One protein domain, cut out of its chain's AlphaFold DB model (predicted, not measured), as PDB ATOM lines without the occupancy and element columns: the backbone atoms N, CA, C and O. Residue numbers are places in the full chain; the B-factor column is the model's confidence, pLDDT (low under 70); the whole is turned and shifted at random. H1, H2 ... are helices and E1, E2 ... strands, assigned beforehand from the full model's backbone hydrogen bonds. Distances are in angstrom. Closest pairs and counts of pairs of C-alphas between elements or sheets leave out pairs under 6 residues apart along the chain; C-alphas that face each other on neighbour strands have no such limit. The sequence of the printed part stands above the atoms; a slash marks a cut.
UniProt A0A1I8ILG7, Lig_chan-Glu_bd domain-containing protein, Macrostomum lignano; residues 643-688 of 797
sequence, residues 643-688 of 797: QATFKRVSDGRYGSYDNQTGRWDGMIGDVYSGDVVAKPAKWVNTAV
ATOM      1  N   GLN A 643     -36.680 -14.219  23.405       93.12
ATOM      2  CA  GLN A 643     -37.421 -14.095  24.663       93.12
ATOM      3  C   GLN A 643     -37.950 -12.667  24.812       93.12
ATOM      4  O   GLN A 643     -37.183 -11.710  24.749       93.12
ATOM      5  N   ALA A 644     -39.265 -12.524  24.986       94.38
ATOM      6  CA  ALA A 644     -39.907 -11.239  25.233       94.38
ATOM      7  C   ALA A 644     -40.044 -10.988  26.739       94.38
ATOM      8  O   ALA A 644     -40.564 -11.832  27.468       94.38
ATOM      9  N   THR A 645     -39.644  -9.804  27.190       93.19
ATOM     10  CA  THR A 645     -39.908  -9.299  28.541       93.19
ATOM     11  C   THR A 645     -40.716  -8.013  28.437       93.19
ATOM     12  O   THR A 645     -40.365  -7.119  27.670       93.19
ATOM     13  N   PHE A 646     -41.824  -7.919  29.174       93.31
ATOM     14  CA  PHE A 646     -42.672  -6.729  29.163       93.31
ATOM     15  C   PHE A 646     -42.318  -5.815  30.340       93.31
ATOM     16  O   PHE A 646     -42.312  -6.261  31.487       93.31
ATOM     17  N   LYS A 647     -42.047  -4.538  30.053       94.31
ATOM     18  CA  LYS A 647     -41.802  -3.473  31.039       94.31
ATOM     19  C   LYS A 647     -42.889  -2.399  30.877       94.31
ATOM     20  O   LYS A 647     -43.236  -2.018  29.763       94.31
ATOM     21  N   ARG A 648     -43.455  -1.914  31.982       92.88
ATOM     22  CA  ARG A 648     -44.356  -0.746  31.983       92.88
ATOM     23  C   ARG A 648     -43.505   0.527  31.938       92.88
ATOM     24  O   ARG A 648     -42.490   0.574  32.631       92.88
ATOM     25  N   VAL A 649     -43.901   1.545  31.166       95.69
ATOM     26  CA  VAL A 649     -43.233   2.863  31.243       95.69
ATOM     27  C   VAL A 649     -43.391   3.418  32.663       95.69
ATOM     28  O   VAL A 649     -44.479   3.329  33.234       95.69
ATOM     29  N   SER A 650     -42.334   3.995  33.233       93.94
ATOM     30  CA  SER A 650     -42.338   4.527  34.605       93.94
ATOM     31  C   SER A 650     -43.274   5.726  34.800       93.94
ATOM     32  O   SER A 650     -43.903   5.827  35.849       93.94
ATOM     33  N   ASP A 651     -43.402   6.601  33.801       94.25
ATOM     34  CA  ASP A 651     -44.288   7.778  33.817       94.25
ATOM     35  C   ASP A 651     -45.693   7.507  33.233       94.25
ATOM     36  O   ASP A 651     -46.571   8.368  33.288       94.25
ATOM     37  N   GLY A 652     -45.917   6.315  32.665       95.62
ATOM     38  CA  GLY A 652     -47.149   5.937  31.964       95.62
ATOM     39  C   GLY A 652     -47.384   6.630  30.613       95.62
ATOM     40  O   GLY A 652     -48.417   6.387  29.993       95.62
ATOM     41  N   ARG A 653     -46.459   7.466  30.127       94.75
ATOM     42  CA  ARG A 653     -46.623   8.282  28.915       94.75
ATOM     43  C   ARG A 653     -46.159   7.551  27.660       94.75
ATOM     44  O   ARG A 653     -45.228   6.745  27.670       94.75
ATOM     45  N   TYR A 654     -46.775   7.892  26.529       95.75
ATOM     46  CA  TYR A 654     -46.268   7.470  25.221       95.75
ATOM     47  C   TYR A 654     -44.920   8.141  24.916       95.75
ATOM     48  O   TYR A 654     -43.990   7.474  24.477       95.75
ATOM     49  N   GLY A 655     -44.806   9.437  25.204       96.69
ATOM     50  CA  GLY A 655     -43.584  10.221  25.066       96.69
ATOM     51  C   GLY A 655     -43.820  11.549  24.352       96.69
ATOM     52  O   GLY A 655     -44.520  11.607  23.340       96.69
ATOM     53  N   SER A 656     -43.213  12.600  24.881       96.75
ATOM     54  CA  SER A 656     -43.158  13.962  24.359       96.75
ATOM     55  C   SER A 656     -41.700  14.396  24.246       96.75
ATOM     56  O   SER A 656     -40.852  13.945  25.015       96.75
ATOM     57  N   TYR A 657     -41.400  15.280  23.298       97.06
ATOM     58  CA  TYR A 657     -40.095  15.927  23.231       97.06
ATOM     59  C   TYR A 657     -40.094  17.145  24.153       97.06
ATOM     60  O   TYR A 657     -40.964  18.010  24.036       97.06
ATOM     61  N   ASP A 658     -39.135  17.210  25.070       97.38
ATOM     62  CA  ASP A 658     -38.859  18.406  25.852       97.38
ATOM     63  C   ASP A 658     -37.798  19.252  25.136       97.38
ATOM     64  O   ASP A 658     -36.622  18.888  25.063       97.38
ATOM     65  N   ASN A 659     -38.229  20.416  24.651       96.94
ATOM     66  CA  ASN A 659     -37.373  21.396  23.988       96.94
ATOM     67  C   ASN A 659     -36.286  21.981  24.912       96.94
ATOM     68  O   ASN A 659     -35.309  22.520  24.401       96.94
ATOM     69  N   GLN A 660     -36.439  21.915  26.243       97.19
ATOM     70  CA  GLN A 660     -35.473  22.484  27.193       97.19
ATOM     71  C   GLN A 660     -34.301  21.536  27.470       97.19
ATOM     72  O   GLN A 660     -33.146  21.950  27.401       97.19
ATOM     73  N   THR A 661     -34.567  20.256  27.756       96.81
ATOM     74  CA  THR A 661     -33.506  19.244  27.935       96.81
ATOM     75  C   THR A 661     -33.037  18.605  26.627       96.81
ATOM     76  O   THR A 661     -32.008  17.924  26.618       96.81
ATOM     77  N   GLY A 662     -33.775  18.797  25.528       96.69
ATOM     78  CA  GLY A 662     -33.500  18.203  24.221       96.69
ATOM     79  C   GLY A 662     -33.756  16.693  24.161       96.69
ATOM     80  O   GLY A 662     -33.173  16.006  23.317       96.69
ATOM     81  N   ARG A 663     -34.580  16.156  25.071       96.88
ATOM     82  CA  ARG A 663     -34.811  14.714  25.277       96.88
ATOM     83  C   ARG A 663     -36.277  14.339  25.076       96.88
ATOM     84  O   ARG A 663     -37.166  15.174  25.171       96.88
ATOM     85  N   TRP A 664     -36.521  13.056  24.830       97.44
ATOM     86  CA  TRP A 664     -37.864  12.476  24.846       97.44
ATOM     87  C   TRP A 664     -38.179  11.899  26.233       97.44
ATOM     88  O   TRP A 664     -37.325  11.213  26.798       97.44
ATOM     89  N   ASP A 665     -39.389  12.134  26.751       97.06
ATOM     90  CA  ASP A 665     -39.953  11.390  27.891       97.06
ATOM     91  C   ASP A 665     -40.724  10.134  27.422       97.06
ATOM     92  O   ASP A 665     -40.719   9.783  26.232       97.06
ATOM     93  N   GLY A 666     -41.349   9.418  28.361       96.44
ATOM     94  CA  GLY A 666     -42.202   8.269  28.084       96.44
ATOM     95  C   GLY A 666     -41.533   7.099  27.362       96.44
ATOM     96  O   GLY A 666     -40.311   6.939  27.323       96.44
ATOM     97  N   MET A 667     -42.374   6.266  26.746       96.44
ATOM     98  CA  MET A 667     -41.948   5.110  25.954       96.44
ATOM     99  C   MET A 667     -40.998   5.485  24.800       96.44
ATOM    100  O   MET A 667     -40.137   4.681  24.445       96.44
ATOM    101  N   ILE A 668     -41.126   6.683  24.211       95.62
ATOM    102  CA  ILE A 668     -40.173   7.179  23.203       95.62
ATOM    103  C   ILE A 668     -38.779   7.347  23.830       95.62
ATOM    104  O   ILE A 668     -37.814   6.809  23.281       95.62
ATOM    105  N   GLY A 669     -38.680   8.026  24.977       96.88
ATOM    106  CA  GLY A 669     -37.435   8.211  25.730       96.88
ATOM    107  C   GLY A 669     -36.759   6.894  26.103       96.88
ATOM    108  O   GLY A 669     -35.586   6.702  25.786       96.88
ATOM    109  N   ASP A 670     -37.535   5.956  26.649       95.69
ATOM    110  CA  ASP A 670     -37.120   4.606  27.076       95.69
ATOM    111  C   ASP A 670     -36.456   3.778  25.942       95.69
ATOM    112  O   ASP A 670     -35.682   2.857  26.198       95.69
ATOM    113  N   VAL A 671     -36.731   4.099  24.666       94.81
ATOM    114  CA  VAL A 671     -36.077   3.468  23.498       94.81
ATOM    115  C   VAL A 671     -34.937   4.325  22.925       94.81
ATOM    116  O   VAL A 671     -34.028   3.781  22.302       94.81
ATOM    117  N   TYR A 672     -34.943   5.648  23.116       94.88
ATOM    118  CA  TYR A 672     -33.820   6.516  22.725       94.88
ATOM    119  C   TYR A 672     -32.632   6.436  23.696       94.88
ATOM    120  O   TYR A 672     -31.500   6.647  23.269       94.88
ATOM    121  N   SER A 673     -32.861   6.099  24.970       93.44
ATOM    122  CA  SER A 673     -31.799   5.805  25.944       93.44
ATOM    123  C   SER A 673     -31.090   4.469  25.688       93.44
ATOM    124  O   SER A 673     -29.965   4.273  26.143       93.44
ATOM    125  N   GLY A 674     -31.736   3.552  24.958       91.94
ATOM    126  CA  GLY A 674     -31.274   2.177  24.757       91.94
ATOM    127  C   GLY A 674     -31.738   1.183  25.830       91.94
ATOM    128  O   GLY A 674     -31.401   0.004  25.727       91.94
ATOM    129  N   ASP A 675     -32.548   1.606  26.810       83.38
ATOM    130  CA  ASP A 675     -33.086   0.725  27.865       83.38
ATOM    131  C   ASP A 675     -34.090  -0.325  27.336       83.38
ATOM    132  O   ASP A 675     -34.445  -1.275  28.041       83.38
ATOM    133  N   VAL A 676     -34.577  -0.160  26.099       81.56
ATOM    134  CA  VAL A 676     -35.641  -0.973  25.494       81.56
ATOM    135  C   VAL A 676     -35.274  -1.395  24.069       81.56
ATOM    136  O   VAL A 676     -35.126  -0.569  23.171       81.56
ATOM    137  N   VAL A 677     -35.166  -2.709  23.849       66.25
ATOM    138  CA  VAL A 677     -34.531  -3.286  22.648       66.25
ATOM    139  C   VAL A 677     -35.499  -3.553  21.479       66.25
ATOM    140  O   VAL A 677     -35.034  -3.689  20.348       66.25
ATOM    141  N   ALA A 678     -36.829  -3.576  21.668       61.75
ATOM    142  CA  ALA A 678     -37.754  -3.564  20.522       61.75
ATOM    143  C   ALA A 678     -39.069  -2.799  20.740       61.75
ATOM    144  O   ALA A 678     -39.637  -2.741  21.829       61.75
ATOM    145  N   LYS A 679     -39.589  -2.262  19.632       58.41
ATOM    146  CA  LYS A 679     -40.844  -1.505  19.545       58.41
ATOM    147  C   LYS A 679     -41.947  -2.374  18.914       58.41
ATOM    148  O   LYS A 679     -41.718  -2.906  17.826       58.41
ATOM    149  N   PRO A 680     -43.146  -2.511  19.517       50.78
ATOM    150  CA  PRO A 680     -44.281  -3.152  18.850       50.78
ATOM    151  C   PRO A 680     -44.708  -2.342  17.613       50.78
ATOM    152  O   PRO A 680     -44.759  -1.114  17.642       50.78
ATOM    153  N   ALA A 681     -45.007  -3.029  16.508       44.31
ATOM    154  CA  ALA A 681     -44.921  -2.488  15.144       44.31
ATOM    155  C   ALA A 681     -46.058  -1.539  14.679       44.31
ATOM    156  O   ALA A 681     -46.440  -1.562  13.510       44.31
ATOM    157  N   LYS A 682     -46.608  -0.688  15.558       45.34
ATOM    158  CA  LYS A 682     -47.565   0.370  15.174       45.34
ATOM    159  C   LYS A 682     -47.328   1.695  15.907       45.34
ATOM    160  O   LYS A 682     -48.233   2.266  16.508       45.34
ATOM    161  N   TRP A 683     -46.096   2.193  15.838       53.59
ATOM    162  CA  TRP A 683     -45.767   3.543  16.293       53.59
ATOM    163  C   TRP A 683     -46.123   4.563  15.214       53.59
ATOM    164  O   TRP A 683     -45.512   4.598  14.146       53.59
ATOM    165  N   VAL A 684     -47.107   5.413  15.497       45.53
ATOM    166  CA  VAL A 684     -47.442   6.551  14.637       45.53
ATOM    167  C   VAL A 684     -46.457   7.674  14.958       45.53
ATOM    168  O   VAL A 684     -46.675   8.441  15.887       45.53
ATOM    169  N   ASN A 685     -45.353   7.759  14.210       41.25
ATOM    170  CA  ASN A 685     -44.391   8.854  14.352       41.25
ATOM    171  C   ASN A 685     -45.056  10.188  13.962       41.25
ATOM    172  O   ASN A 685     -45.237  10.487  12.780       41.25
ATOM    173  N   THR A 686     -45.442  10.983  14.960       51.62
ATOM    174  CA  THR A 686     -46.106  12.288  14.779       51.62
ATOM    175  C   THR A 686     -45.128  13.456  14.619       51.62
ATOM    176  O   THR A 686     -45.560  14.547  14.275       51.62
ATOM    177  N   ALA A 687     -43.823  13.224  14.801       45.91
ATOM    178  CA  ALA A 687     -42.750  14.200  14.570       45.91
ATOM    179  C   ALA A 687     -42.199  14.196  13.124       45.91
ATOM    180  O   ALA A 687     -41.150  14.771  12.849       45.91
ATOM    181  N   VAL A 688     -42.897  13.551  12.182       50.66
ATOM    182  CA  VAL A 688     -42.719  13.839  10.750       50.66
ATOM    183  C   VAL A 688     -43.552  15.074  10.435       50.66
ATOM    184  O   VAL A 688     -44.741  15.085  10.749       50.66
TER     185      VAL A 688
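What this domain is: This is residues 643 to 688 of the 797 residues of the protein "Lig_chan-Glu_bd domain-containing protein" of Macrostomum lignano (UniProt A0A1I8ILG7). This is a piece with little regular structure: one short helix, H1, lies near the middle, a lone strand, E1, makes one end of the long axis, and a narrow loop round residues 657 to 664 makes the other. The last residues, 677 to 688, trail off to one side as a tail. The printed part has 46 residues, with strand E1 before helix H1; the class is mixed, with 13 residues in named elements. It is only just compact, close to loose, with a radius of gyration of the C-alphas of 11.1 A and spans of 36 by 22 by 18 A.

How they stand to each other: In H1, residues 666 to 672, every O i to N i+4 pair is within hydrogen-bond range. E1, residues 643 to 648, pairs with no named strand and is apart from H1. Residues 657 to 658 pair with residues 663 to 664, antiparallel.

Where its parts are: H1 is 10.1 A long and ends at C-alpha 672 (-33.820, 6.516, 22.725). E1 is 16.7 A long and begins at C-alpha 643 (-37.421, -14.095, 24.663).

The domain as a whole: The farthest C-alphas, Gln 643 and Gln 660, are 36.7 A apart. The printed part has no cut. The link from E1 to H1, 17 residues, is long. Residues 677 to 688 have pLDDT under 70.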